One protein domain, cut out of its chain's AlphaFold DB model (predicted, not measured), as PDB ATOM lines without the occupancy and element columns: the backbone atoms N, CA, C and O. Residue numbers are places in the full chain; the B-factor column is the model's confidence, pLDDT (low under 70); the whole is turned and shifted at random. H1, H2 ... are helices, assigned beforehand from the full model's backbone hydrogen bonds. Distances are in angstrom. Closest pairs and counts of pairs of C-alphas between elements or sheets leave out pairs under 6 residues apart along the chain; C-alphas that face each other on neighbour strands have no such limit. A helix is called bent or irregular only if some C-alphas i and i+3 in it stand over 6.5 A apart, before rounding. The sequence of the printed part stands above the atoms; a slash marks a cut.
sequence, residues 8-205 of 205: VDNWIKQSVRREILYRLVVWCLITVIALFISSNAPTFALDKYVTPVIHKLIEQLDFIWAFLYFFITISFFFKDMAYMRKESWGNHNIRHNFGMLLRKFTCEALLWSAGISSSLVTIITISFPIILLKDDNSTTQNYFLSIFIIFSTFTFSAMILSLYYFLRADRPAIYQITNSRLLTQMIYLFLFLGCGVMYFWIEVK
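This is residues 8 to 205 of the 205 residues of an uncharacterized protein of Enterobacter roggenkampii (UniProt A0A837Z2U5). A flat slab of long helices: H5 runs nearly its whole length, H6 folds back beside H5 as a helical hairpin, and H2 and the arm H3b pack on this pair. H8 packs on H3b and stays apart from H5, short H1 makes a corner with H2 at residues 18 to 22 of H2, and residues 135 to 141, of which 140 and 141 belong to H6, stick out where the hairpin turns. H2, H3b, H5 and H6 form an up-and-down bundle, each running against the one before it. The printed part has 198 residues with eight named helices, H1 to H8 in order, and no named strand; its class is all helix. It is loose, with a radius of gyration of the C-alphas of 20.4 A, and spans 67 by 46 by 25 A.

Find C-alpha 94 at (-46.658, -27.458, -32.469); from there H5 runs 59.2 A to C-alpha 134 at (-39.571, -22.874, 26.122). It has a kink of 31 degrees near residue 127 and is only just irregular, C-alphas 126 and 129 being 6.8 A apart. H6, residues 140 to 168, is 42.5 A long; H2, residues 16 to 39, 34.4 A. By its hydrogen bonds H3, residues 46 to 84, was assigned as one helix, but it is bent, with C-alphas 55 and 58 7.3 A apart. Its arms are H3a, residues 46 to 55, and H3b, residues 58 to 84, 37.5 A. H8, residues 181 to 204, spans 35.3 A and ends at (-23.743, -37.767, -5.300). The short ones are H1, residues 8 to 13, H4, 86 to 89, and H7, 175 to 178.

Begin at H5, which touches H6 at a shallow tilt of 24 degrees, opposite ways; the closest C-alphas, of Ala 114 and Ser 157, are 5.3 A apart. With residues 111 to 123 alone H5 touches H2, closest at Cys 28 and Ser 119, C-alphas 5.4 A apart. With residues 96 to 110 alone it touches H3b, closest at Ser 75 and Arg 103, C-alphas 5.0 A apart. Farther out, H8 touches H3b at 20 degrees, a shallow tilt, opposite ways, closest at Phe 70 and Cys 195, C-alphas 6.1 A apart. H8 is apart from H5. H1 and H2 touch only at the corner, closest at Ile 12 and Glu 19, C-alphas 5.2 A apart. H4 is close to H5 but not clearly touching, and H7 likewise to H3b. Every O i to N i+4 pair is within hydrogen-bond range in H1, H2, H6 and H8, against 4 of 6 in H3a, 22 of 23 in H3b and 35 of 37 in H5; H4 and H7 are too short for such a pair.

The C-alphas farthest apart, of Glu 87 and Asp 136, are 68.0 A apart. The printed part has no cut and no long link. Mean pLDDT of the printed part is 83.4; look for values under 70 at residues 47, 51, 90 to 92, 129 to 139 and 203 to 205.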
ATOM      1  N   VAL A   8     -64.550 -11.605  -9.096       77.44
ATOM      2  CA  VAL A   8     -63.366 -11.665  -8.235       77.44
ATOM      3  C   VAL A   8     -62.184 -12.305  -8.963       77.44
ATOM      4  O   VAL A   8     -61.092 -11.744  -8.962       77.44
ATOM      5  N   ASP A   9     -62.394 -13.435  -9.636       77.62
ATOM      6  CA  ASP A   9     -61.343 -14.130 -10.390       77.62
ATOM      7  C   ASP A   9     -60.828 -13.272 -11.556       77.62
ATOM      8  O   ASP A   9     -59.619 -13.106 -11.747       77.62
ATOM      9  N   ASN A  10     -61.744 -12.620 -12.275       81.06
ATOM     10  CA  ASN A  10     -61.396 -11.669 -13.325       81.06
ATOM     11  C   ASN A  10     -60.609 -10.476 -12.763       81.06
ATOM     12  O   ASN A  10     -59.593 -10.090 -13.344       81.06
ATOM     13  N   TRP A  11     -61.004  -9.927 -11.612       83.38
ATOM     14  CA  TRP A  11     -60.292  -8.828 -10.954       83.38
ATOM     15  C   TRP A  11     -58.884  -9.220 -10.475       83.38
ATOM     16  O   TRP A  11     -57.939  -8.448 -10.665       83.38
ATOM     17  N   ILE A  12     -58.715 -10.421  -9.910       80.94
ATOM     18  CA  ILE A  12     -57.408 -10.948  -9.481       80.94
ATOM     19  C   ILE A  12     -56.477 -11.095 -10.693       80.94
ATOM     20  O   ILE A  12     -55.318 -10.664 -10.654       80.94
ATOM     21  N   LYS A  13     -56.994 -11.644 -11.798       80.19
ATOM     22  CA  LYS A  13     -56.227 -11.919 -13.024       80.19
ATOM     23  C   LYS A  13     -55.813 -10.672 -13.804       80.19
ATOM     24  O   LYS A  13     -54.893 -10.761 -14.615       80.19
ATOM     25  N   GLN A  14     -56.416  -9.509 -13.544       82.06
ATOM     26  CA  GLN A  14     -56.061  -8.256 -14.225       82.06
ATOM     27  C   GLN A  14     -54.611  -7.808 -13.985       82.06
ATOM     28  O   GLN A  14     -54.086  -7.003 -14.752       82.06
ATOM     29  N   SER A  15     -53.946  -8.258 -12.917       85.00
ATOM     30  CA  SER A  15     -52.518  -7.972 -12.754       85.00
ATOM     31  C   SER A  15     -51.787  -9.110 -12.067       85.00
ATOM     32  O   SER A  15     -52.223  -9.592 -11.023       85.00
ATOM     33  N   VAL A  16     -50.602  -9.438 -12.583       85.88
ATOM     34  CA  VAL A  16     -49.730 -10.477 -12.021       85.88
ATOM     35  C   VAL A  16     -49.419 -10.219 -10.544       85.88
ATOM     36  O   VAL A  16     -49.425 -11.144  -9.743       85.88
ATOM     37  N   ARG A  17     -49.216  -8.949 -10.158       86.25
ATOM     38  CA  ARG A  17     -48.957  -8.560  -8.763       86.25
ATOM     39  C   ARG A  17     -50.143  -8.849  -7.839       86.25
ATOM     40  O   ARG A  17     -49.927  -9.371  -6.753       86.25
ATOM     41  N   ARG A  18     -51.375  -8.543  -8.271       87.19
ATOM     42  CA  ARG A  18     -52.592  -8.871  -7.503       87.19
ATOM     43  C   ARG A  18     -52.751 -10.373  -7.337       87.19
ATOM     44  O   ARG A  18     -53.037 -10.809  -6.233       87.19
ATOM     45  N   GLU A  19     -52.516 -11.154  -8.388       87.25
ATOM     46  CA  GLU A  19     -52.593 -12.611  -8.275       87.25
ATOM     47  C   GLU A  19     -51.559 -13.178  -7.300       87.25
ATOM     48  O   GLU A  19     -51.914 -14.001  -6.458       87.25
ATOM     49  N   ILE A  20     -50.309 -12.707  -7.370       88.75
ATOM     50  CA  ILE A  20     -49.261 -13.092  -6.418       88.75
ATOM     51  C   ILE A  20     -49.696 -12.761  -4.988       88.75
ATOM     52  O   ILE A  20     -49.692 -13.639  -4.131       88.75
ATOM     53  N   LEU A  21     -50.094 -11.511  -4.738       89.56
ATOM     54  CA  LEU A  21     -50.455 -11.047  -3.400       89.56
ATOM     55  C   LEU A  21     -51.665 -11.805  -2.856       89.56
ATOM     56  O   LEU A  21     -51.628 -12.271  -1.722       89.56
ATOM     57  N   TYR A  22     -52.703 -11.986  -3.674       89.38
ATOM     58  CA  TYR A  22     -53.887 -12.755  -3.300       89.38
ATOM     59  C   TYR A  22     -53.517 -14.185  -2.902       89.38
ATOM     60  O   TYR A  22     -53.897 -14.637  -1.825       89.38
ATOM     61  N   ARG A  23     -52.734 -14.889  -3.730       86.44
ATOM     62  CA  ARG A  23     -52.336 -16.270  -3.429       86.44
ATOM     63  C   ARG A  23     -51.487 -16.350  -2.164       86.44
ATOM     64  O   ARG A  23     -51.752 -17.222  -1.346       86.44
ATOM     65  N   LEU A  24     -50.534 -15.438  -1.968       89.06
ATOM     66  CA  LEU A  24     -49.735 -15.389  -0.739       89.06
ATOM     67  C   LEU A  24     -50.610 -15.194   0.497       89.06
ATOM     68  O   LEU A  24     -50.496 -15.957   1.449       89.06
ATOM     69  N   VAL A  25     -51.517 -14.215   0.467       90.00
ATOM     70  CA  VAL A  25     -52.427 -13.944   1.587       90.00
ATOM     71  C   VAL A  25     -53.292 -15.167   1.888       90.00
ATOM     72  O   VAL A  25     -53.396 -15.556   3.047       90.00
ATOM     73  N   VAL A  26     -53.861 -15.812   0.867       91.31
ATOM     74  CA  VAL A  26     -54.686 -17.017   1.047       91.31
ATOM     75  C   VAL A  26     -53.879 -18.161   1.665       91.31
ATOM     76  O   VAL A  26     -54.341 -18.761   2.632       91.31
ATOM     77  N   TRP A  27     -52.672 -18.441   1.169       92.81
ATOM     78  CA  TRP A  27     -51.815 -19.495   1.723       92.81
ATOM     79  C   TRP A  27     -51.405 -19.213   3.173       92.81
ATOM     80  O   TRP A  27     -51.503 -20.100   4.023       92.81
ATOM     81  N   CYS A  28     -51.034 -17.970   3.489       91.31
ATOM     82  CA  CYS A  28     -50.723 -17.570   4.858       91.31
ATOM     83  C   CYS A  28     -51.949 -17.685   5.778       91.31
ATOM     84  O   CYS A  28     -51.832 -18.221   6.876       91.31
ATOM     85  N   LEU A  29     -53.132 -17.243   5.337       92.44
ATOM     86  CA  LEU A  29     -54.369 -17.344   6.120       92.44
ATOM     87  C   LEU A  29     -54.759 -18.799   6.390       92.44
ATOM     88  O   LEU A  29     -55.038 -19.143   7.536       92.44
ATOM     89  N   ILE A  30     -54.732 -19.659   5.364       91.75
ATOM     90  CA  ILE A  30     -54.987 -21.100   5.513       91.75
ATOM     91  C   ILE A  30     -54.032 -21.692   6.550       91.75
ATOM     92  O   ILE A  30     -54.457 -22.436   7.428       91.75
ATOM     93  N   THR A  31     -52.757 -21.315   6.479       90.12
ATOM     94  CA  THR A  31     -51.720 -21.787   7.398       90.12
ATOM     95  C   THR A  31     -51.972 -21.339   8.834       90.12
ATOM     96  O   THR A  31     -51.909 -22.158   9.746       90.12
ATOM     97  N   VAL A  32     -52.298 -20.063   9.051       89.25
ATOM     98  CA  VAL A  32     -52.611 -19.526  10.385       89.25
ATOM     99  C   VAL A  32     -53.848 -20.203  10.973       89.25
ATOM    100  O   VAL A  32     -53.827 -20.604  12.134       89.25
ATOM    101  N   ILE A  33     -54.906 -20.379  10.178       90.81
ATOM    102  CA  ILE A  33     -56.129 -21.068  10.612       90.81
ATOM    103  C   ILE A  33     -55.824 -22.528  10.959       90.81
ATOM    104  O   ILE A  33     -56.256 -23.010  12.006       90.81
ATOM    105  N   ALA A  34     -55.057 -23.224  10.116       88.06
ATOM    106  CA  ALA A  34     -54.653 -24.603  10.369       88.06
ATOM    107  C   ALA A  34     -53.850 -24.716  11.671       88.06
ATOM    108  O   ALA A  34     -54.174 -25.552  12.510       88.06
ATOM    109  N   LEU A  35     -52.872 -23.829  11.883       85.00
ATOM    110  CA  LEU A  35     -52.103 -23.771  13.125       85.00
ATOM    111  C   LEU A  35     -52.992 -23.512  14.342       85.00
ATOM    112  O   LEU A  35     -52.829 -24.197  15.344       85.00
ATOM    113  N   PHE A  36     -53.939 -22.575  14.252       86.62
ATOM    114  CA  PHE A  36     -54.864 -22.261  15.343       86.62
ATOM    115  C   PHE A  36     -55.751 -23.456  15.716       86.62
ATOM    116  O   PHE A  36     -55.944 -23.761  16.893       86.62
ATOM    117  N   ILE A  37     -56.280 -24.166  14.717       87.19
ATOM    118  CA  ILE A  37     -57.078 -25.377  14.947       87.19
ATOM    119  C   ILE A  37     -56.202 -26.469  15.571       87.19
ATOM    120  O   ILE A  37     -56.598 -27.077  16.566       87.19
ATOM    121  N   SER A  38     -55.005 -26.697  15.026       84.12
ATOM    122  CA  SER A  38     -54.076 -27.708  15.534       84.12
ATOM    123  C   SER A  38     -53.585 -27.400  16.948       84.12
ATOM    124  O   SER A  38     -53.503 -28.321  17.753       84.12
ATOM    125  N   SER A  39     -53.334 -26.135  17.297       79.81
ATOM    126  CA  SER A  39     -52.883 -25.751  18.640       79.81
ATOM    127  C   SER A  39     -53.918 -26.009  19.733       79.81
ATOM    128  O   SER A  39     -53.547 -26.160  20.892       79.81
ATOM    129  N   ASN A  40     -55.201 -26.087  19.372       81.56
ATOM    130  CA  ASN A  40     -56.278 -26.409  20.307       81.56
ATOM    131  C   ASN A  40     -56.445 -27.923  20.529       81.56
ATOM    132  O   ASN A  40     -57.245 -28.333  21.371       81.56
ATOM    133  N   ALA A  41     -55.718 -28.768  19.790       82.44
ATOM    134  CA  ALA A  41     -55.768 -30.212  19.971       82.44
ATOM    135  C   ALA A  41     -54.863 -30.655  21.142       82.44
ATOM    136  O   ALA A  41     -53.697 -30.264  21.202       82.44
ATOM    137  N   PRO A  42     -55.340 -31.537  22.041       70.69
ATOM    138  CA  PRO A  42     -54.620 -31.913  23.264       70.69
ATOM    139  C   PRO A  42     -53.317 -32.695  23.021       70.69
ATOM    140  O   PRO A  42     -52.487 -32.807  23.915       70.69
ATOM    141  N   THR A  43     -53.125 -33.248  21.821       75.75
ATOM    142  CA  THR A  43     -51.930 -34.015  21.432       75.75
ATOM    143  C   THR A  43     -50.918 -33.201  20.624       75.75
ATOM    144  O   THR A  43     -49.860 -33.729  20.273       75.75
ATOM    145  N   PHE A  44     -51.214 -31.940  20.302       74.19
ATOM    146  CA  PHE A  44     -50.364 -31.143  19.428       74.19
ATOM    147  C   PHE A  44     -49.140 -30.603  20.173       74.19
ATOM    148  O   PHE A  44     -49.240 -29.777  21.077       74.19
ATOM    149  N   ALA A  45     -47.964 -31.066  19.756       73.31
ATOM    150  CA  ALA A  45     -46.672 -30.628  20.264       73.31
ATOM    151  C   ALA A  45     -45.868 -30.035  19.099       73.31
ATOM    152  O   ALA A  45     -45.373 -30.765  18.240       73.31
ATOM    153  N   LEU A  46     -45.808 -28.703  19.032       70.12
ATOM    154  CA  LEU A  46     -45.236 -27.944  17.914       70.12
ATOM    155  C   LEU A  46     -43.775 -28.329  17.615       70.12
ATOM    156  O   LEU A  46     -43.382 -28.441  16.457       70.12
ATOM    157  N   ASP A  47     -42.998 -28.599  18.660       67.38
ATOM    158  CA  ASP A  47     -41.610 -29.065  18.613       67.38
ATOM    159  C   ASP A  47     -41.452 -30.373  17.822       67.38
ATOM    160  O   ASP A  47     -40.543 -30.500  17.001       67.38
ATOM    161  N   LYS A  48     -42.384 -31.319  17.983       72.00
ATOM    162  CA  LYS A  48     -42.341 -32.605  17.270       72.00
ATOM    163  C   LYS A  48     -42.589 -32.468  15.770       72.00
ATOM    164  O   LYS A  48     -42.174 -33.340  15.012       72.00
ATOM    165  N   TYR A  49     -43.250 -31.394  15.338       70.88
ATOM    166  CA  TYR A  49     -43.554 -31.142  13.927       70.88
ATOM    167  C   TYR A  49     -42.538 -30.214  13.259       70.88
ATOM    168  O   TYR A  49     -42.187 -30.426  12.102       70.88
ATOM    169  N   VAL A  50     -42.053 -29.197  13.971       70.12
ATOM    170  CA  VAL A  50     -41.204 -28.146  13.393       70.12
ATOM    171  C   VAL A  50     -39.734 -28.570  13.341       70.12
ATOM    172  O   VAL A  50     -39.086 -28.397  12.310       70.12
ATOM    173  N   THR A  51     -39.209 -29.188  14.401       69.25
ATOM    174  CA  THR A  51     -37.780 -29.534  14.500       69.25
ATOM    175  C   THR A  51     -37.309 -30.514  13.414       69.25
ATOM    176  O   THR A  51     -36.294 -30.236  12.771       69.25
ATOM    177  N   PRO A  52     -38.030 -31.614  13.102       71.94
ATOM    178  CA  PRO A  52     -37.614 -32.524  12.032       71.94
ATOM    179  C   PRO A  52     -37.631 -31.865  10.650       71.94
ATOM    180  O   PRO A  52     -36.803 -32.189   9.798       71.94
ATOM    181  N   VAL A  53     -38.575 -30.943  10.431       73.31
ATOM    182  CA  VAL A  53     -38.707 -30.204   9.173       73.31
ATOM    183  C   VAL A  53     -37.524 -29.261   9.005       73.31
ATOM    184  O   VAL A  53     -36.878 -29.319   7.969       73.31
ATOM    185  N   ILE A  54     -37.180 -28.475  10.029       72.12
ATOM    186  CA  ILE A  54     -36.043 -27.537  10.022       72.12
ATOM    187  C   ILE A  54     -34.745 -28.231   9.586       72.12
ATOM    188  O   ILE A  54     -34.061 -27.735   8.693       72.12
ATOM    189  N   HIS A  55     -34.429 -29.398  10.152       71.94
ATOM    190  CA  HIS A  55     -33.178 -30.096   9.837       71.94
ATOM    191  C   HIS A  55     -33.103 -30.636   8.404       71.94
ATOM    192  O   HIS A  55     -32.014 -30.689   7.842       71.94
ATOM    193  N   LYS A  56     -34.238 -31.006   7.801       80.88
ATOM    194  CA  LYS A  56     -34.294 -31.532   6.424       80.88
ATOM    195  C   LYS A  56     -34.670 -30.480   5.384       80.88
ATOM    196  O   LYS A  56     -34.630 -30.760   4.187       80.88
ATOM    197  N   LEU A  57     -35.054 -29.279   5.817       80.56
ATOM    198  CA  LEU A  57     -35.658 -28.286   4.939       80.56
ATOM    199  C   LEU A  57     -34.702 -27.850   3.832       80.56
ATOM    200  O   LEU A  57     -35.128 -27.705   2.696       80.56
ATOM    201  N   ILE A  58     -33.421 -27.660   4.150       79.94
ATOM    202  CA  ILE A  58     -32.424 -27.203   3.173       79.94
ATOM    203  C   ILE A  58     -32.282 -28.226   2.040       79.94
ATOM    204  O   ILE A  58     -32.369 -27.855   0.877       79.94
ATOM    205  N   GLU A  59     -32.161 -29.513   2.369       82.75
ATOM    206  CA  GLU A  59     -32.071 -30.592   1.374       82.75
ATOM    207  C   GLU A  59     -33.337 -30.672   0.507       82.75
ATOM    208  O   GLU A  59     -33.265 -30.830  -0.713       82.75
ATOM    209  N   GLN A  60     -34.510 -30.512   1.125       84.25
ATOM    210  CA  GLN A  60     -35.784 -30.482   0.405       84.25
ATOM    211  C   GLN A  60     -35.886 -29.269  -0.527       84.25
ATOM    212  O   GLN A  60     -36.345 -29.404  -1.663       84.25
ATOM    213  N   LEU A  61     -35.457 -28.091  -0.068       84.06
ATOM    214  CA  LEU A  61     -35.427 -26.874  -0.872       84.06
ATOM    215  C   LEU A  61     -34.455 -27.010  -2.044       84.06
ATOM    216  O   LEU A  61     -34.828 -26.635  -3.153       84.06
ATOM    217  N   ASP A  62     -33.272 -27.594  -1.837       83.44
ATOM    218  CA  ASP A  62     -32.287 -27.852  -2.894       83.44
ATOM    219  C   ASP A  62     -32.866 -28.762  -3.988       83.44
ATOM    220  O   ASP A  62     -32.777 -28.450  -5.180       83.44
ATOM    221  N   PHE A  63     -33.527 -29.854  -3.591       84.56
ATOM    222  CA  PHE A  63     -34.173 -30.772  -4.530       84.56
ATOM    223  C   PHE A  63     -35.293 -30.090  -5.327       84.56
ATOM    224  O   PHE A  63     -35.326 -30.156  -6.561       84.56
ATOM    225  N   ILE A  64     -36.203 -29.394  -4.634       86.81
ATOM    226  CA  ILE A  64     -37.309 -28.670  -5.277       86.81
ATOM    227  C   ILE A  64     -36.752 -27.590  -6.208       86.81
ATOM    228  O   ILE A  64     -37.262 -27.411  -7.317       86.81
ATOM    229  N   TRP A  65     -35.703 -26.883  -5.786       87.38
ATOM    230  CA  TRP A  65     -35.070 -25.847  -6.584       87.38
ATOM    231  C   TRP A  65     -34.491 -26.406  -7.876       87.38
ATOM    232  O   TRP A  65     -34.787 -25.869  -8.940       87.38
ATOM    233  N   ALA A  66     -33.734 -27.500  -7.815       86.44
ATOM    234  CA  ALA A  66     -33.165 -28.117  -9.009       86.44
ATOM    235  C   ALA A  66     -34.249 -28.587  -9.987       86.44
ATOM    236  O   ALA A  66     -34.155 -28.330 -11.192       86.44
ATOM    237  N   PHE A  67     -35.320 -29.198  -9.469       87.06
ATOM    238  CA  PHE A  67     -36.465 -29.596 -10.283       87.06
ATOM    239  C   PHE A  67     -37.124 -28.386 -10.962       87.06
ATOM    240  O   PHE A  67     -37.306 -28.372 -12.181       87.06
ATOM    241  N   LEU A  68     -37.447 -27.334 -10.203       90.50
ATOM    242  CA  LEU A  68     -38.073 -26.125 -10.743       90.50
ATOM    243  C   LEU A  68     -37.160 -25.394 -11.731       90.50
ATOM    244  O   LEU A  68     -37.635 -24.928 -12.767       90.50
ATOM    245  N   TYR A  69     -35.865 -25.312 -11.438       90.19
ATOM    246  CA  TYR A  69     -34.871 -24.624 -12.254       90.19
ATOM    247  C   TYR A  69     -34.817 -25.178 -13.683       90.19
ATOM    248  O   TYR A  69     -34.778 -24.404 -14.646       90.19
ATOM    249  N   PHE A  70     -34.927 -26.500 -13.840       90.44
ATOM    250  CA  PHE A  70     -35.019 -27.141 -15.150       90.44
ATOM    251  C   PHE A  70     -36.240 -26.651 -15.946       90.44
ATOM    252  O   PHE A  70     -36.107 -26.153 -17.069       90.44
ATOM    253  N   PHE A  71     -37.432 -26.709 -15.347       92.25
ATOM    254  CA  PHE A  71     -38.672 -26.272 -15.998       92.25
ATOM    255  C   PHE A  71     -38.693 -24.769 -16.296       92.25
ATOM    256  O   PHE A  71     -39.164 -24.358 -17.359       92.25
ATOM    257  N   ILE A  72     -38.163 -23.948 -15.388       93.25
ATOM    258  CA  ILE A  72     -38.021 -22.499 -15.569       93.25
ATOM    259  C   ILE A  72     -37.132 -22.198 -16.773       93.25
ATOM    260  O   ILE A  72     -37.524 -21.418 -17.643       93.25
ATOM    261  N   THR A  73     -35.963 -22.837 -16.846       92.75
ATOM    262  CA  THR A  73     -34.985 -22.608 -17.915       92.75
ATOM    263  C   THR A  73     -35.574 -22.951 -19.278       92.75
ATOM    264  O   THR A  73     -35.502 -22.141 -20.206       92.75
ATOM    265  N   ILE A  74     -36.237 -24.107 -19.397       92.38
ATOM    266  CA  ILE A  74     -36.894 -24.495 -20.649       92.38
ATOM    267  C   ILE A  74     -38.022 -23.509 -20.984       92.38
ATOM    268  O   ILE A  74     -38.102 -23.023 -22.112       92.38
ATOM    269  N   SER A  75     -38.872 -23.153 -20.023       93.12
ATOM    270  CA  SER A  75     -39.985 -22.229 -20.265       93.12
ATOM    271  C   SER A  75     -39.522 -20.837 -20.710       93.12
ATOM    272  O   SER A  75     -40.124 -20.254 -21.619       93.12
ATOM    273  N   PHE A  76     -38.429 -20.315 -20.148       93.25
ATOM    274  CA  PHE A  76     -37.819 -19.071 -20.617       93.25
ATOM    275  C   PHE A  76     -37.208 -19.204 -22.013       93.25
ATOM    276  O   PHE A  76     -37.415 -18.319 -22.846       93.25
ATOM    277  N   PHE A  77     -36.557 -20.329 -22.318       92.31
ATOM    278  CA  PHE A  77     -36.045 -20.599 -23.660       92.31
ATOM    279  C   PHE A  77     -37.162 -20.548 -24.712       92.31
ATOM    280  O   PHE A  77     -37.043 -19.823 -25.701       92.31
ATOM    281  N   PHE A  78     -38.277 -21.253 -24.491       90.81
ATOM    282  CA  PHE A  78     -39.421 -21.222 -25.414       90.81
ATOM    283  C   PHE A  78     -39.985 -19.808 -25.570       90.81
ATOM    284  O   PHE A  78     -40.323 -19.395 -26.683       90.81
ATOM    285  N   LYS A  79     -40.050 -19.050 -24.473       90.56
ATOM    286  CA  LYS A  79     -40.528 -17.669 -24.466       90.56
ATOM    287  C   LYS A  79     -39.647 -16.739 -25.309       90.56
ATOM    288  O   LYS A  79     -40.167 -16.009 -26.153       90.56
ATOM    289  N   ASP A  80     -38.331 -16.792 -25.129       89.31
ATOM    290  CA  ASP A  80     -37.386 -15.965 -25.886       89.31
ATOM    291  C   ASP A  80     -37.296 -16.395 -27.352       89.31
ATOM    292  O   ASP A  80     -37.215 -15.552 -28.248       89.31
ATOM    293  N   MET A  81     -37.369 -17.696 -27.634       88.00
ATOM    294  CA  MET A  81     -37.370 -18.214 -29.003       88.00
ATOM    295  C   MET A  81     -38.625 -17.812 -29.781       88.00
ATOM    296  O   MET A  81     -38.507 -17.445 -30.952       88.00
ATOM    297  N   ALA A  82     -39.799 -17.814 -29.141       86.88
ATOM    298  CA  ALA A  82     -41.033 -17.302 -29.738       86.88
ATOM    299  C   ALA A  82     -40.931 -15.805 -30.077       86.88
ATOM    300  O   ALA A  82     -41.443 -15.370 -31.109       86.88
ATOM    301  N   TYR A  83     -40.219 -15.026 -29.255       86.88
ATOM    302  CA  TYR A  83     -39.966 -13.610 -29.520       86.88
ATOM    303  C   TYR A  83     -38.966 -13.397 -30.671       86.88
ATOM    304  O   TYR A  83     -39.234 -12.618 -31.585       86.88
ATOM    305  N   MET A  84     -37.832 -14.110 -30.657       86.38
ATOM    306  CA  MET A  84     -36.745 -13.953 -31.636       86.38
ATOM    307  C   MET A  84     -37.043 -14.572 -33.010       86.38
ATOM    308  O   MET A  84     -36.473 -14.142 -34.011       86.38
ATOM    309  N   ARG A  85     -37.863 -15.629 -33.080       83.19
ATOM    310  CA  ARG A  85     -38.142 -16.383 -34.315       83.19
ATOM    311  C   ARG A  85     -39.646 -16.530 -34.563       83.19
ATOM    312  O   ARG A  85     -40.147 -17.650 -34.669       83.19
ATOM    313  N   LYS A  86     -40.360 -15.411 -34.705       80.25
ATOM    314  CA  LYS A  86     -41.821 -15.400 -34.919       80.25
ATOM    315  C   LYS A  86     -42.291 -16.268 -36.093       80.25
ATOM    316  O   LYS A  86     -43.342 -16.873 -35.999       80.25
ATOM    317  N   GLU A  87     -41.510 -16.403 -37.161       73.75
ATOM    318  CA  GLU A  87     -41.908 -17.208 -38.332       73.75
ATOM    319  C   GLU A  87     -41.886 -18.723 -38.074       73.75
ATOM    320  O   GLU A  87     -42.742 -19.454 -38.558       73.75
ATOM    321  N   SER A  88     -40.928 -19.219 -37.282       70.69
ATOM    322  CA  SER A  88     -40.778 -20.663 -37.013       70.69
ATOM    323  C   SER A  88     -41.332 -21.094 -35.653       70.69
ATOM    324  O   SER A  88     -41.599 -22.277 -35.441       70.69
ATOM    325  N   TRP A  89     -41.535 -20.147 -34.738       71.75
ATOM    326  CA  TRP A  89     -42.009 -20.362 -33.364       71.75
ATOM    327  C   TRP A  89     -43.250 -19.521 -33.028       71.75
ATOM    328  O   TRP A  89     -43.624 -19.403 -31.859       71.75
ATOM    329  N   GLY A  90     -43.873 -18.928 -34.045       64.06
ATOM    330  CA  GLY A  90     -45.095 -18.146 -33.915       64.06
ATOM    331  C   GLY A  90     -46.346 -18.991 -33.741       64.06
ATOM    332  O   GLY A  90     -46.311 -20.226 -33.696       64.06
ATOM    333  N   ASN A  91     -47.466 -18.281 -33.639       64.88
ATOM    334  CA  ASN A  91     -48.782 -18.870 -33.457       64.88
ATOM    335  C   ASN A  91     -49.067 -19.854 -34.603       64.88
ATOM    336  O   ASN A  91     -48.757 -19.556 -35.753       64.88
ATOM    337  N   HIS A  92     -49.650 -21.009 -34.264       69.12
ATOM    338  CA  HIS A  92     -49.999 -22.144 -35.144       69.12
ATOM    339  C   HIS A  92     -48.964 -23.272 -35.312       69.12
ATOM    340  O   HIS A  92     -49.305 -24.299 -35.893       69.12
ATOM    341  N   ASN A  93     -47.767 -23.184 -34.716       76.19
ATOM    342  CA  ASN A  93     -46.809 -24.301 -34.724       76.19
ATOM    343  C   ASN A  93     -46.894 -25.178 -33.459       76.19
ATOM    344  O   ASN A  93     -47.055 -24.677 -32.346       76.19
ATOM    345  N   ILE A  94     -46.680 -26.496 -33.598       83.50
ATOM    346  CA  ILE A  94     -46.658 -27.458 -32.469       83.50
ATOM    347  C   ILE A  94     -45.660 -27.020 -31.386       83.50
ATOM    348  O   ILE A  94     -45.953 -27.091 -30.195       83.50
ATOM    349  N   ARG A  95     -44.499 -26.494 -31.799       82.12
ATOM    350  CA  ARG A  95     -43.457 -25.975 -30.895       82.12
ATOM    351  C   ARG A  95     -43.952 -24.810 -30.039       82.12
ATOM    352  O   ARG A  95     -43.614 -24.731 -28.862       82.12
ATOM    353  N   HIS A  96     -44.767 -23.932 -30.620       82.75
ATOM    354  CA  HIS A  96     -45.367 -22.810 -29.912       82.75
ATOM    355  C   HIS A  96     -46.390 -23.301 -28.880       82.75
ATOM    356  O   HIS A  96     -46.324 -22.915 -27.714       82.75
ATOM    357  N   ASN A  97     -47.273 -24.224 -29.274       85.94
ATOM    358  CA  ASN A  97     -48.270 -24.809 -28.374       85.94
ATOM    359  C   ASN A  97     -47.623 -25.567 -27.207       85.94
ATOM    360  O   ASN A  97     -48.036 -25.392 -26.060       85.94
ATOM    361  N   PHE A  98     -46.578 -26.351 -27.479       88.38
ATOM    362  CA  PHE A  98     -45.803 -27.030 -26.441       88.38
ATOM    363  C   PHE A  98     -45.134 -26.028 -25.491       88.38
ATOM    364  O   PHE A  98     -45.259 -26.163 -24.276       88.38
ATOM    365  N   GLY A  99     -44.500 -24.979 -26.026       87.12
ATOM    366  CA  GLY A  99     -43.904 -23.916 -25.217       87.12
ATOM    367  C   GLY A  99     -44.919 -23.187 -24.333       87.12
ATOM    368  O   GLY A  99     -44.637 -22.912 -23.168       87.12
ATOM    369  N   MET A 100     -46.125 -22.919 -24.844       87.06
ATOM    370  CA  MET A 100     -47.211 -22.335 -24.051       87.06
ATOM    371  C   MET A 100     -47.690 -23.268 -22.938       87.06
ATOM    372  O   MET A 100     -47.908 -22.802 -21.817       87.06
ATOM    373  N   LEU A 101     -47.851 -24.562 -23.232       91.06
ATOM    374  CA  LEU A 101     -48.256 -25.568 -22.251       91.06
ATOM    375  C   LEU A 101     -47.218 -25.682 -21.138       91.06
ATOM    376  O   LEU A 101     -47.577 -25.595 -19.964       91.06
ATOM    377  N   LEU A 102     -45.940 -25.803 -21.504       92.62
ATOM    378  CA  LEU A 102     -44.847 -25.892 -20.548       92.62
ATOM    379  C   LEU A 102     -44.778 -24.636 -19.681       92.62
ATOM    380  O   LEU A 102     -44.752 -24.740 -18.460       92.62
ATOM    381  N   ARG A 103     -44.876 -23.450 -20.293       91.06
ATOM    382  CA  ARG A 103     -44.915 -22.178 -19.564       91.06
ATOM    383  C   ARG A 103     -46.071 -22.132 -18.569       91.06
ATOM    384  O   ARG A 103     -45.882 -21.675 -17.447       91.06
ATOM    385  N   LYS A 104     -47.262 -22.596 -18.960       91.12
ATOM    386  CA  LYS A 104     -48.429 -22.645 -18.070       91.12
ATOM    387  C   LYS A 104     -48.192 -23.606 -16.905       91.12
ATOM    388  O   LYS A 104     -48.432 -23.224 -15.765       91.12
ATOM    389  N   PHE A 105     -47.679 -24.802 -17.182       93.50
ATOM    390  CA  PHE A 105     -47.321 -25.781 -16.156       93.50
ATOM    391  C   PHE A 105     -46.283 -25.220 -15.178       93.50
ATOM    392  O   PHE A 105     -46.498 -25.258 -13.970       93.50
ATOM    393  N   THR A 106     -45.202 -24.623 -15.684       94.50
ATOM    394  CA  THR A 106     -44.169 -23.994 -14.856       94.50
ATOM    395  C   THR A 106     -44.738 -22.845 -14.026       94.50
ATOM    396  O   THR A 106     -44.432 -22.751 -12.845       94.50
ATOM    397  N   CYS A 107     -45.598 -21.996 -14.593       92.38
ATOM    398  CA  CYS A 107     -46.262 -20.928 -13.842       92.38
ATOM    399  C   CYS A 107     -47.106 -21.465 -12.677       92.38
ATOM    400  O   CYS A 107     -47.029 -20.913 -11.582       92.38
ATOM    401  N   GLU A 108     -47.892 -22.522 -12.895       91.56
ATOM    402  CA  GLU A 108     -48.662 -23.157 -11.818       91.56
ATOM    403  C   GLU A 108     -47.728 -23.770 -10.770       91.56
ATOM    404  O   GLU A 108     -47.885 -23.489  -9.585       91.56
ATOM    405  N   ALA A 109     -46.703 -24.520 -11.186       93.00
ATOM    406  CA  ALA A 109     -45.721 -25.096 -10.269       93.00
ATOM    407  C   ALA A 109     -45.059 -24.020  -9.391       93.00
ATOM    408  O   ALA A 109     -45.014 -24.168  -8.174       93.00
ATOM    409  N   LEU A 110     -44.636 -22.893  -9.979       93.81
ATOM    410  CA  LEU A 110     -44.062 -21.769  -9.235       93.81
ATOM    411  C   LEU A 110     -45.058 -21.157  -8.246       93.81
ATOM    412  O   LEU A 110     -44.684 -20.856  -7.116       93.81
ATOM    413  N   LEU A 111     -46.325 -20.989  -8.626       90.69
ATOM    414  CA  LEU A 111     -47.347 -20.474  -7.711       90.69
ATOM    415  C   LEU A 111     -47.598 -21.408  -6.527       90.69
ATOM    416  O   LEU A 111     -47.731 -20.936  -5.397       90.69
ATOM    417  N   TRP A 112     -47.649 -22.716  -6.771       91.19
ATOM    418  CA  TRP A 112     -47.790 -23.715  -5.714       91.19
ATOM    419  C   TRP A 112     -46.570 -23.731  -4.796       91.19
ATOM    420  O   TRP A 112     -46.721 -23.660  -3.578       91.19
ATOM    421  N   SER A 113     -45.360 -23.729  -5.356       91.12
ATOM    422  CA  SER A 113     -44.123 -23.666  -4.573       91.12
ATOM    423  C   SER A 113     -43.997 -22.355  -3.783       91.12
ATOM    424  O   SER A 113     -43.525 -22.369  -2.645       91.12
ATOM    425  N   ALA A 114     -44.474 -21.227  -4.317       90.69
ATOM    426  CA  ALA A 114     -44.571 -19.966  -3.581       90.69
ATOM    427  C   ALA A 114     -45.576 -20.051  -2.416       90.69
ATOM    428  O   ALA A 114     -45.304 -19.565  -1.319       90.69
ATOM    429  N   GLY A 115     -46.721 -20.705  -2.627       90.31
ATOM    430  CA  GLY A 115     -47.710 -20.963  -1.578       90.31
ATOM    431  C   GLY A 115     -47.164 -21.829  -0.443       90.31
ATOM    432  O   GLY A 115     -47.253 -21.461   0.727       90.31
ATOM    433  N   ILE A 116     -46.515 -22.943  -0.784       88.44
ATOM    434  CA  ILE A 116     -45.896 -23.844   0.198       88.44
ATOM    435  C   ILE A 116     -44.772 -23.127   0.959       88.44
ATOM    436  O   ILE A 116     -44.736 -23.167   2.185       88.44
ATOM    437  N   SER A 117     -43.882 -22.419   0.256       89.25
ATOM    438  CA  SER A 117     -42.777 -21.689   0.897       89.25
ATOM    439  C   SER A 117     -43.259 -20.546   1.794       89.25
ATOM    440  O   SER A 117     -42.738 -20.391   2.893       89.25
ATOM    441  N   SER A 118     -44.279 -19.782   1.394       90.12
ATOM    442  CA  SER A 118     -44.865 -18.734   2.251       90.12
ATOM    443  C   SER A 118     -45.565 -19.308   3.487       90.12
ATOM    444  O   SER A 118     -45.451 -18.743   4.578       90.12
ATOM    445  N   SER A 119     -46.206 -20.472   3.353       89.25
ATOM    446  CA  SER A 119     -46.765 -21.227   4.480       89.25
ATOM    447  C   SER A 119     -45.664 -21.663   5.452       89.25
ATOM    448  O   SER A 119     -45.774 -21.435   6.653       89.25
ATOM    449  N   LEU A 120     -44.555 -22.205   4.938       86.94
ATOM    450  CA  LEU A 120     -43.390 -22.586   5.743       86.94
ATOM    451  C   LEU A 120     -42.766 -21.387   6.459       86.94
ATOM    452  O   LEU A 120     -42.535 -21.462   7.663       86.94
ATOM    453  N   VAL A 121     -42.558 -20.265   5.760       87.81
ATOM    454  CA  VAL A 121     -42.089 -19.016   6.383       87.81
ATOM    455  C   VAL A 121     -43.026 -18.614   7.518       87.81
ATOM    456  O   VAL A 121     -42.554 -18.298   8.606       87.81
ATOM    457  N   THR A 122     -44.342 -18.679   7.303       88.19
ATOM    458  CA  THR A 122     -45.345 -18.319   8.317       88.19
ATOM    459  C   THR A 122     -45.263 -19.232   9.542       88.19
ATOM    460  O   THR A 122     -45.160 -18.733  10.662       88.19
ATOM    461  N   ILE A 123     -45.239 -20.557   9.344       85.44
ATOM    462  CA  ILE A 123     -45.139 -21.540  10.434       85.44
ATOM    463  C   ILE A 123     -43.859 -21.324  11.229       85.44
ATOM    464  O   ILE A 123     -43.919 -21.212  12.452       85.44
ATOM    465  N   ILE A 124     -42.713 -21.246  10.551       79.81
ATOM    466  CA  ILE A 124     -41.417 -21.098  11.213       79.81
ATOM    467  C   ILE A 124     -41.375 -19.762  11.964       79.81
ATOM    468  O   ILE A 124     -41.009 -19.748  13.132       79.81
ATOM    469  N   THR A 125     -41.844 -18.662  11.365       83.81
ATOM    470  CA  THR A 125     -41.869 -17.342  12.023       83.81
ATOM    471  C   THR A 125     -42.730 -17.333  13.287       83.81
ATOM    472  O   THR A 125     -42.310 -16.783  14.300       83.81
ATOM    473  N   ILE A 126     -43.914 -17.957  13.261       82.19
ATOM    474  CA  ILE A 126     -44.813 -18.024  14.429       82.19
ATOM    475  C   ILE A 126     -44.252 -18.959  15.509       82.19
ATOM    476  O   ILE A 126     -44.335 -18.665  16.700       82.19
ATOM    477  N   SER A 127     -43.686 -20.089  15.096       76.31
ATOM    478  CA  SER A 127     -43.237 -21.150  16.006       76.31
ATOM    479  C   SER A 127     -41.904 -20.828  16.672       76.31
ATOM    480  O   SER A 127     -41.631 -21.298  17.775       76.31
ATOM    481  N   PHE A 128     -41.061 -20.032  16.017       73.19
ATOM    482  CA  PHE A 128     -39.686 -19.804  16.440       73.19
ATOM    483  C   PHE A 128     -39.551 -19.121  17.815       73.19
ATOM    484  O   PHE A 128     -38.806 -19.647  18.644       73.19
ATOM    485  N   PRO A 129     -40.303 -18.048  18.144       68.94
ATOM    486  CA  PRO A 129     -40.292 -17.475  19.491       68.94
ATOM    487  C   PRO A 129     -40.759 -18.467  20.564       68.94
ATOM    488  O   PRO A 129     -40.225 -18.478  21.667       68.94
ATOM    489  N   ILE A 130     -41.731 -19.323  20.235       68.12
ATOM    490  CA  ILE A 130     -42.310 -20.304  21.164       68.12
ATOM    491  C   ILE A 130     -41.293 -21.399  21.498       68.12
ATOM    492  O   ILE A 130     -41.180 -21.800  22.652       68.12
ATOM    493  N   ILE A 131     -40.544 -21.873  20.499       64.81
ATOM    494  CA  ILE A 131     -39.513 -22.902  20.681       64.81
ATOM    495  C   ILE A 131     -38.318 -22.333  21.459       64.81
ATOM    496  O   ILE A 131     -37.827 -22.981  22.377       64.81
ATOM    497  N   LEU A 132     -37.892 -21.103  21.152       62.47
ATOM    498  CA  LEU A 132     -36.771 -20.450  21.839       62.47
ATOM    499  C   LEU A 132     -37.037 -20.128  23.309       62.47
ATOM    500  O   LEU A 132     -36.129 -20.237  24.122       62.47
ATOM    501  N   LEU A 133     -38.255 -19.702  23.645       62.72
ATOM    502  CA  LEU A 133     -38.603 -19.301  25.012       62.72
ATOM    503  C   LEU A 133     -38.925 -20.491  25.928       62.72
ATOM    504  O   LEU A 133     -39.016 -20.305  27.136       62.72
ATOM    505  N   LYS A 134     -39.149 -21.685  25.368       61.78
ATOM    506  CA  LYS A 134     -39.571 -22.874  26.122       61.78
ATOM    507  C   LYS A 134     -38.414 -23.806  26.490       61.78
ATOM    508  O   LYS A 134     -38.589 -24.640  27.373       61.78
ATOM    509  N   ASP A 135     -37.271 -23.694  25.817       61.12
ATOM    510  CA  ASP A 135     -36.153 -24.626  25.969       61.12
ATOM    511  C   ASP A 135     -34.975 -23.944  26.690       61.12
ATOM    512  O   ASP A 135     -34.191 -23.207  26.084       61.12
ATOM    513  N   ASP A 136     -34.843 -24.204  27.998       59.12
ATOM    514  CA  ASP A 136     -33.777 -23.656  28.862       59.12
ATOM    515  C   ASP A 136     -32.358 -24.079  28.412       59.12
ATOM    516  O   ASP A 136     -31.365 -23.474  28.811       59.12
ATOM    517  N   ASN A 137     -32.253 -25.087  27.533       59.03
ATOM    518  CA  ASN A 137     -31.005 -25.597  26.952       59.03
ATOM    519  C   ASN A 137     -30.756 -25.135  25.504       59.03
ATOM    520  O   ASN A 137     -29.901 -25.702  24.808       59.03
ATOM    521  N   SER A 138     -31.493 -24.135  25.011       61.78
ATOM    522  CA  SER A 138     -31.323 -23.651  23.640       61.78
ATOM    523  C   SER A 138     -29.911 -23.088  23.416       61.78
ATOM    524  O   SER A 138     -29.510 -22.041  23.914       61.78
ATOM    525  N   THR A 139     -29.104 -23.829  22.655       67.19
ATOM    526  CA  THR A 139     -27.735 -23.434  22.317       67.19
ATOM    527  C   THR A 139     -27.767 -22.320  21.271       67.19
ATOM    528  O   THR A 139     -28.578 -22.357  20.343       67.19
ATOM    529  N   THR A 140     -26.831 -21.369  21.338       71.38
ATOM    530  CA  THR A 140     -26.678 -20.267  20.366       71.38
ATOM    531  C   THR A 140     -26.685 -20.748  18.905       71.38
ATOM    532  O   THR A 140     -27.180 -20.063  18.012       71.38
ATOM    533  N   GLN A 141     -26.196 -21.965  18.651       72.31
ATOM    534  CA  GLN A 141     -26.202 -22.612  17.338       72.31
ATOM    535  C   GLN A 141     -27.614 -22.843  16.766       72.31
ATOM    536  O   GLN A 141     -27.830 -22.613  15.575       72.31
ATOM    537  N   ASN A 142     -28.589 -23.234  17.592       72.00
ATOM    538  CA  ASN A 142     -29.966 -23.489  17.146       72.00
ATOM    539  C   ASN A 142     -30.683 -22.189  16.755       72.00
ATOM    540  O   ASN A 142     -31.476 -22.169  15.810       72.00
ATOM    541  N   TYR A 143     -30.350 -21.089  17.437       74.12
ATOM    542  CA  TYR A 143     -30.840 -19.754  17.106       74.12
ATOM    543  C   TYR A 143     -30.357 -19.310  15.717       74.12
ATOM    544  O   TYR A 143     -31.167 -18.946  14.861       74.12
ATOM    545  N   PHE A 144     -29.049 -19.418  15.459       79.00
ATOM    546  CA  PHE A 144     -28.465 -19.074  14.160       79.00
ATOM    547  C   PHE A 144     -28.995 -19.948  13.021       79.00
ATOM    548  O   PHE A 144     -29.358 -19.416  11.970       79.00
ATOM    549  N   LEU A 145     -29.086 -21.266  13.232       77.00
ATOM    550  CA  LEU A 145     -29.613 -22.200  12.235       77.00
ATOM    551  C   LEU A 145     -31.042 -21.828  11.820       77.00
ATOM    552  O   LEU A 145     -31.384 -21.833  10.639       77.00
ATOM    553  N   SER A 146     -31.870 -21.456  12.788       74.50
ATOM    554  CA  SER A 146     -33.267 -21.124  12.536       74.50
ATOM    555  C   SER A 146     -33.439 -19.782  11.821       74.50
ATOM    556  O   SER A 146     -34.233 -19.697  10.885       74.50
ATOM    557  N   ILE A 147     -32.661 -18.751  12.182       81.00
ATOM    558  CA  ILE A 147     -32.627 -17.488  11.422       81.00
ATOM    559  C   ILE A 147     -32.195 -17.752   9.981       81.00
ATOM    560  O   ILE A 147     -32.828 -17.263   9.044       81.00
ATOM    561  N   PHE A 148     -31.140 -18.550   9.800       83.81
ATOM    562  CA  PHE A 148     -30.647 -18.924   8.481       83.81
ATOM    563  C   PHE A 148     -31.724 -19.631   7.650       83.81
ATOM    564  O   PHE A 148     -31.889 -19.334   6.467       83.81
ATOM    565  N   ILE A 149     -32.504 -20.516   8.268       82.38
ATOM    566  CA  ILE A 149     -33.601 -21.232   7.613       82.38
ATOM    567  C   ILE A 149     -34.760 -20.303   7.237       82.38
ATOM    568  O   ILE A 149     -35.251 -20.386   6.108       82.38
ATOM    569  N   ILE A 150     -35.174 -19.390   8.122       83.56
ATOM    570  CA  ILE A 150     -36.197 -18.379   7.802       83.56
ATOM    571  C   ILE A 150     -35.733 -17.540   6.610       83.56
ATOM    572  O   ILE A 150     -36.472 -17.381   5.637       83.56
ATOM    573  N   PHE A 151     -34.492 -17.056   6.655       87.12
ATOM    574  CA  PHE A 151     -33.907 -16.256   5.586       87.12
ATOM    575  C   PHE A 151     -33.820 -17.033   4.264       87.12
ATOM    576  O   PHE A 151     -34.213 -16.522   3.214       87.12
ATOM    577  N   SER A 152     -33.372 -18.288   4.303       86.19
ATOM    578  CA  SER A 152     -33.258 -19.145   3.115       86.19
ATOM    579  C   SER A 152     -34.629 -19.452   2.505       86.19
ATOM    580  O   SER A 152     -34.815 -19.352   1.295       86.19
ATOM    581  N   THR A 153     -35.634 -19.733   3.334       85.88
ATOM    582  CA  THR A 153     -37.000 -20.004   2.855       85.88
ATOM    583  C   THR A 153     -37.651 -18.738   2.290       85.88
ATOM    584  O   THR A 153     -38.336 -18.789   1.266       85.88
ATOM    585  N   PHE A 154     -37.406 -17.580   2.911       89.19
ATOM    586  CA  PHE A 154     -37.888 -16.289   2.423       89.19
ATOM    587  C   PHE A 154     -37.256 -15.912   1.079       89.19
ATOM    588  O   PHE A 154     -37.971 -15.550   0.143       89.19
ATOM    589  N   THR A 155     -35.932 -16.036   0.953       90.44
ATOM    590  CA  THR A 155     -35.218 -15.758  -0.305       90.44
ATOM    591  C   THR A 155     -35.649 -16.711  -1.418       90.44
ATOM    592  O   THR A 155     -35.911 -16.258  -2.533       90.44
ATOM    593  N   PHE A 156     -35.834 -17.997  -1.112       90.12
ATOM    594  CA  PHE A 156     -36.397 -18.977  -2.040       90.12
ATOM    595  C   PHE A 156     -37.802 -18.581  -2.526       90.12
ATOM    596  O   PHE A 156     -38.061 -18.563  -3.733       90.12
ATOM    597  N   SER A 157     -38.693 -18.186  -1.612       91.12
ATOM    598  CA  SER A 157     -40.045 -17.725  -1.957       91.12
ATOM    599  C   SER A 157     -40.012 -16.473  -2.847       91.12
ATOM    600  O   SER A 157     -40.653 -16.431  -3.901       91.12
ATOM    601  N   ALA A 158     -39.198 -15.476  -2.484       91.31
ATOM    602  CA  ALA A 158     -39.029 -14.248  -3.260       91.31
ATOM    603  C   ALA A 158     -38.477 -14.520  -4.671       91.31
ATOM    604  O   ALA A 158     -38.937 -13.918  -5.650       91.31
ATOM    605  N   MET A 159     -37.531 -15.452  -4.794       92.56
ATOM    606  CA  MET A 159     -36.970 -15.869  -6.074       92.56
ATOM    607  C   MET A 159     -38.029 -16.540  -6.958       92.56
ATOM    608  O   MET A 159     -38.197 -16.136  -8.110       92.56
ATOM    609  N   ILE A 160     -38.800 -17.493  -6.427       93.44
ATOM    610  CA  ILE A 160     -39.884 -18.165  -7.164       93.44
ATOM    611  C   ILE A 160     -40.919 -17.160  -7.674       93.44
ATOM    612  O   ILE A 160     -41.307 -17.206  -8.843       93.44
ATOM    613  N   LEU A 161     -41.351 -16.233  -6.819       92.62
ATOM    614  CA  LEU A 161     -42.322 -15.203  -7.189       92.62
ATOM    615  C   LEU A 161     -41.788 -14.266  -8.274       92.62
ATOM    616  O   LEU A 161     -42.524 -13.899  -9.194       92.62
ATOM    617  N   SER A 162     -40.507 -13.909  -8.190       91.81
ATOM    618  CA  SER A 162     -39.838 -13.097  -9.207       91.81
ATOM    619  C   SER A 162     -39.796 -13.832 -10.547       91.81
ATOM    620  O   SER A 162     -40.171 -13.266 -11.574       91.81
ATOM    621  N   LEU A 163     -39.423 -15.114 -10.547       92.94
ATOM    622  CA  LEU A 163     -39.385 -15.948 -11.752       92.94
ATOM    623  C   LEU A 163     -40.779 -16.134 -12.351       92.94
ATOM    624  O   LEU A 163     -40.938 -16.010 -13.564       92.94
ATOM    625  N   TYR A 164     -41.798 -16.339 -11.517       93.50
ATOM    626  CA  TYR A 164     -43.191 -16.380 -11.950       93.50
ATOM    627  C   TYR A 164     -43.612 -15.065 -12.624       93.50
ATOM    628  O   TYR A 164     -44.185 -15.080 -13.718       93.50
ATOM    629  N   TYR A 165     -43.281 -13.922 -12.013       91.75
ATOM    630  CA  TYR A 165     -43.569 -12.605 -12.580       91.75
ATOM    631  C   TYR A 165     -42.903 -12.426 -13.948       91.75
ATOM    632  O   TYR A 165     -43.573 -12.058 -14.919       91.75
ATOM    633  N   PHE A 166     -41.609 -12.737 -14.048       90.81
ATOM    634  CA  PHE A 166     -40.877 -12.652 -15.308       90.81
ATOM    635  C   PHE A 166     -41.411 -13.616 -16.351       90.81
ATOM    636  O   PHE A 166     -41.477 -13.245 -17.519       90.81
ATOM    637  N   LEU A 167     -41.820 -14.827 -15.974       90.50
ATOM    638  CA  LEU A 167     -42.332 -15.813 -16.917       90.50
ATOM    639  C   LEU A 167     -43.687 -15.387 -17.492       90.50
ATOM    640  O   LEU A 167     -43.903 -15.523 -18.703       90.50
ATOM    641  N   ARG A 168     -44.540 -14.778 -16.664       89.31
ATOM    642  CA  ARG A 168     -45.874 -14.309 -17.048       89.31
ATOM    643  C   ARG A 168     -45.899 -12.962 -17.769       89.31
ATOM    644  O   ARG A 168     -46.820 -12.733 -18.541       89.31
ATOM    645  N   ALA A 169     -44.925 -12.084 -17.542       85.81
ATOM    646  CA  ALA A 169     -44.864 -10.798 -18.232       85.81
ATOM    647  C   ALA A 169     -44.789 -10.978 -19.762       85.81
ATOM    648  O   ALA A 169     -44.039 -11.826 -20.241       85.81
ATOM    649  N   ASP A 170     -45.474 -10.148 -20.547       81.88
ATOM    650  CA  ASP A 170     -45.435 -10.202 -22.022       81.88
ATOM    651  C   ASP A 170     -44.170  -9.546 -22.601       81.88
ATOM    652  O   ASP A 170     -44.214  -8.645 -23.437       81.88
ATOM    653  N   ARG A 171     -43.004  -9.956 -22.101       84.44
ATOM    654  CA  ARG A 171     -41.685  -9.465 -22.518       84.44
ATOM    655  C   ARG A 171     -40.694 -10.622 -22.578       84.44
ATOM    656  O   ARG A 171     -40.834 -11.542 -21.768       84.44
ATOM    657  N   PRO A 172     -39.714 -10.600 -23.498       85.38
ATOM    658  CA  PRO A 172     -38.633 -11.576 -23.476       85.38
ATOM    659  C   PRO A 172     -37.898 -11.526 -22.129       85.38
ATOM    660  O   PRO A 172     -37.829 -10.476 -21.497       85.38
ATOM    661  N   ALA A 173     -37.381 -12.663 -21.682       85.56
ATOM    662  CA  ALA A 173     -36.661 -12.798 -20.426       85.56
ATOM    663  C   ALA A 173     -35.192 -12.385 -20.590       85.56
ATOM    664  O   ALA A 173     -34.815 -11.272 -20.230       85.56
ATOM    665  N   ILE A 174     -34.360 -13.249 -21.174       86.62
ATOM    666  CA  ILE A 174     -32.913 -13.021 -21.294       86.62
ATOM    667  C   ILE A 174     -32.615 -12.141 -22.506       86.62
ATOM    668  O   ILE A 174     -31.756 -11.260 -22.443       86.62
ATOM    669  N   TYR A 175     -33.360 -12.325 -23.600       87.44
ATOM    670  CA  TYR A 175     -33.161 -11.536 -24.819       87.44
ATOM    671  C   TYR A 175     -33.354 -10.024 -24.611       87.44
ATOM    672  O   TYR A 175     -32.705  -9.231 -25.289       87.44
ATOM    673  N   GLN A 176     -34.179  -9.610 -23.641       87.44
ATOM    674  CA  GLN A 176     -34.343  -8.192 -23.304       87.44
ATOM    675  C   GLN A 176     -33.028  -7.544 -22.840       87.44
ATOM    676  O   GLN A 176     -32.804  -6.365 -23.098       87.44
ATOM    677  N   ILE A 177     -32.181  -8.305 -22.146       86.56
ATOM    678  CA  ILE A 177     -30.938  -7.814 -21.544       86.56
ATOM    679  C   ILE A 177     -29.789  -7.908 -22.549       86.56
ATOM    680  O   ILE A 177     -28.987  -6.988 -22.670       86.56
ATOM    681  N   THR A 178     -29.703  -9.018 -23.280       88.88
ATOM    682  CA  THR A 178     -28.589  -9.268 -24.203       88.88
ATOM    683  C   THR A 178     -28.718  -8.513 -25.519       88.88
ATOM    684  O   THR A 178     -27.701  -8.205 -26.137       88.88
ATOM    685  N   ASN A 179     -29.952  -8.303 -25.998       85.06
ATOM    686  CA  ASN A 179     -30.276  -7.781 -27.329       85.06
ATOM    687  C   ASN A 179     -29.558  -8.511 -28.494       85.06
ATOM    688  O   ASN A 179     -29.463  -8.008 -29.611       85.06
ATOM    689  N   SER A 180     -29.040  -9.718 -28.251       88.94
ATOM    690  CA  SER A 180     -28.242 -10.494 -29.200       88.94
ATOM    691  C   SER A 180     -28.677 -11.948 -29.173       88.94
ATOM    692  O   SER A 180     -28.630 -12.617 -28.141       88.94
ATOM    693  N   ARG A 181     -29.082 -12.453 -30.342       86.56
ATOM    694  CA  ARG A 181     -29.593 -13.820 -30.502       86.56
ATOM    695  C   ARG A 181     -28.547 -14.866 -30.131       86.56
ATOM    696  O   ARG A 181     -28.867 -15.817 -29.427       86.56
ATOM    697  N   LEU A 182     -27.316 -14.690 -30.613       88.62
ATOM    698  CA  LEU A 182     -26.227 -15.634 -30.371       88.62
ATOM    699  C   LEU A 182     -25.878 -15.666 -28.882       88.62
ATOM    700  O   LEU A 182     -25.776 -16.744 -28.305       88.62
ATOM    701  N   LEU A 183     -25.797 -14.495 -28.242       90.81
ATOM    702  CA  LEU A 183     -25.518 -14.400 -26.811       90.81
ATOM    703  C   LEU A 183     -26.624 -15.057 -25.973       90.81
ATOM    704  O   LEU A 183     -26.323 -15.844 -25.083       90.81
ATOM    705  N   THR A 184     -27.900 -14.813 -26.292       90.19
ATOM    706  CA  THR A 184     -29.029 -15.472 -25.613       90.19
ATOM    707  C   THR A 184     -28.965 -16.992 -25.740       90.19
ATOM    708  O   THR A 184     -29.172 -17.698 -24.757       90.19
ATOM    709  N   GLN A 185     -28.656 -17.513 -26.931       89.31
ATOM    710  CA  GLN A 185     -28.524 -18.957 -27.144       89.31
ATOM    711  C   GLN A 185     -27.356 -19.554 -26.350       89.31
ATOM    712  O   GLN A 185     -27.525 -20.615 -25.752       89.31
ATOM    713  N   MET A 186     -26.215 -18.861 -26.291       91.75
ATOM    714  CA  MET A 186     -25.070 -19.279 -25.475       91.75
ATOM    715  C   MET A 186     -25.417 -19.294 -23.986       91.75
ATOM    716  O   MET A 186     -25.111 -20.266 -23.304       91.75
ATOM    717  N   ILE A 187     -26.120 -18.272 -23.484       92.19
ATOM    718  CA  ILE A 187     -26.570 -18.236 -22.085       92.19
ATOM    719  C   ILE A 187     -27.477 -19.430 -21.781       92.19
ATOM    720  O   ILE A 187     -27.231 -20.128 -20.806       92.19
ATOM    721  N   TYR A 188     -28.478 -19.722 -22.619       92.75
ATOM    722  CA  TYR A 188     -29.327 -20.898 -22.395       92.75
ATOM    723  C   TYR A 188     -28.540 -22.208 -22.444       92.75
ATOM    724  O   TYR A 188     -28.819 -23.099 -21.649       92.75
ATOM    725  N   LEU A 189     -27.534 -22.323 -23.315       91.81
ATOM    726  CA  LEU A 189     -26.656 -23.491 -23.349       91.81
ATOM    727  C   LEU A 189     -25.904 -23.665 -22.020       91.81
ATOM    728  O   LEU A 189     -25.901 -24.764 -21.470       91.81
ATOM    729  N   PHE A 190     -25.357 -22.586 -21.453       92.44
ATOM    730  CA  PHE A 190     -24.753 -22.622 -20.117       92.44
ATOM    731  C   PHE A 190     -25.767 -22.949 -19.014       92.44
ATOM    732  O   PHE A 190     -25.456 -23.743 -18.129       92.44
ATOM    733  N   LEU A 191     -26.985 -22.400 -19.069       92.12
ATOM    734  CA  LEU A 191     -28.038 -22.704 -18.091       92.12
ATOM    735  C   LEU A 191     -28.446 -24.186 -18.143       92.12
ATOM    736  O   LEU A 191     -28.627 -24.805 -17.092       92.12
ATOM    737  N   PHE A 192     -28.539 -24.778 -19.339       91.94
ATOM    738  CA  PHE A 192     -28.822 -26.205 -19.513       91.94
ATOM    739  C   PHE A 192     -27.672 -27.094 -19.032       91.94
ATOM    740  O   PHE A 192     -27.928 -28.093 -18.361       91.94
ATOM    741  N   LEU A 193     -26.417 -26.724 -19.307       89.56
ATOM    742  CA  LEU A 193     -25.256 -27.418 -18.737       89.56
ATOM    743  C   LEU A 193     -25.272 -27.347 -17.204       89.56
ATOM    744  O   LEU A 193     -25.060 -28.360 -16.541       89.56
ATOM    745  N   GLY A 194     -25.609 -26.182 -16.646       86.56
ATOM    746  CA  GLY A 194     -25.797 -25.996 -15.209       86.56
ATOM    747  C   GLY A 194     -26.874 -26.914 -14.625       86.56
ATOM    748  O   GLY A 194     -26.649 -27.501 -13.571       86.56
ATOM    749  N   CYS A 195     -27.999 -27.118 -15.325       85.75
ATOM    750  CA  CYS A 195     -29.024 -28.089 -14.910       85.75
ATOM    751  C   CYS A 195     -28.448 -29.510 -14.804       85.75
ATOM    752  O   CYS A 195     -28.726 -30.212 -13.834       85.75
ATOM    753  N   GLY A 196     -27.638 -29.922 -15.786       81.81
ATOM    754  CA  GLY A 196     -26.984 -31.232 -15.781       81.81
ATOM    755  C   GLY A 196     -26.039 -31.400 -14.593       81.81
ATOM    756  O   GLY A 196     -26.110 -32.403 -13.889       81.81
ATOM    757  N   VAL A 197     -25.211 -30.390 -14.312       83.69
ATOM    758  CA  VAL A 197     -24.300 -30.399 -13.154       83.69
ATOM    759  C   VAL A 197     -25.070 -30.453 -11.831       83.69
ATOM    760  O   VAL A 197     -24.701 -31.227 -10.952       83.69
ATOM    761  N   MET A 198     -26.155 -29.683 -11.688       81.25
ATOM    762  CA  MET A 198     -26.990 -29.714 -10.480       81.25
ATOM    763  C   MET A 198     -27.636 -31.085 -10.254       81.25
ATOM    764  O   MET A 198     -27.682 -31.545  -9.118       81.25
ATOM    765  N   TYR A 199     -28.097 -31.749 -11.319       77.12
ATOM    766  CA  TYR A 199     -28.649 -33.101 -11.227       77.12
ATOM    767  C   TYR A 199     -27.610 -34.102 -10.696       77.12
ATOM    768  O   TYR A 199     -27.873 -34.785  -9.709       77.12
ATOM    769  N   PHE A 200     -26.404 -34.118 -11.277       76.94
ATOM    770  CA  PHE A 200     -25.320 -34.994 -10.810       76.94
ATOM    771  C   PHE A 200     -24.888 -34.686  -9.374       76.94
ATOM    772  O   PHE A 200     -24.574 -35.595  -8.616       76.94
ATOM    773  N   TRP A 201     -24.888 -33.414  -8.974       75.81
ATOM    774  CA  TRP A 201     -24.540 -33.026  -7.608       75.81
ATOM    775  C   TRP A 201     -25.543 -33.541  -6.569       75.81
ATOM    776  O   TRP A 201     -25.148 -33.912  -5.467       75.81
ATOM    777  N   ILE A 202     -26.832 -33.566  -6.914       72.81
ATOM    778  CA  ILE A 202     -27.883 -34.106  -6.040       72.81
ATOM    779  C   ILE A 202     -27.769 -35.627  -5.919       72.81
ATOM    780  O   ILE A 202     -28.010 -36.152  -4.844       72.81
ATOM    781  N   GLU A 203     -27.381 -36.325  -6.988       69.00
ATOM    782  CA  GLU A 203     -27.235 -37.789  -6.987       69.00
ATOM    783  C   GLU A 203     -26.014 -38.280  -6.182       69.00
ATOM    784  O   GLU A 203     -25.996 -39.414  -5.713       69.00
ATOM    785  N   VAL A 204     -24.992 -37.434  -6.015       68.75
ATOM    786  CA  VAL A 204     -23.743 -37.767  -5.300       68.75
ATOM    787  C   VAL A 204     -23.824 -37.503  -3.782       68.75
ATOM    788  O   VAL A 204     -22.962 -37.983  -3.043       68.75
ATOM    789  N   LYS A 205     -24.828 -36.751  -3.309       57.31
ATOM    790  CA  LYS A 205     -25.080 -36.483  -1.881       57.31
ATOM    791  C   LYS A 205     -25.915 -37.584  -1.234       57.31
ATOM    792  O   LYS A 205     -25.593 -37.918  -0.073       57.31
TER     793      LYS A 205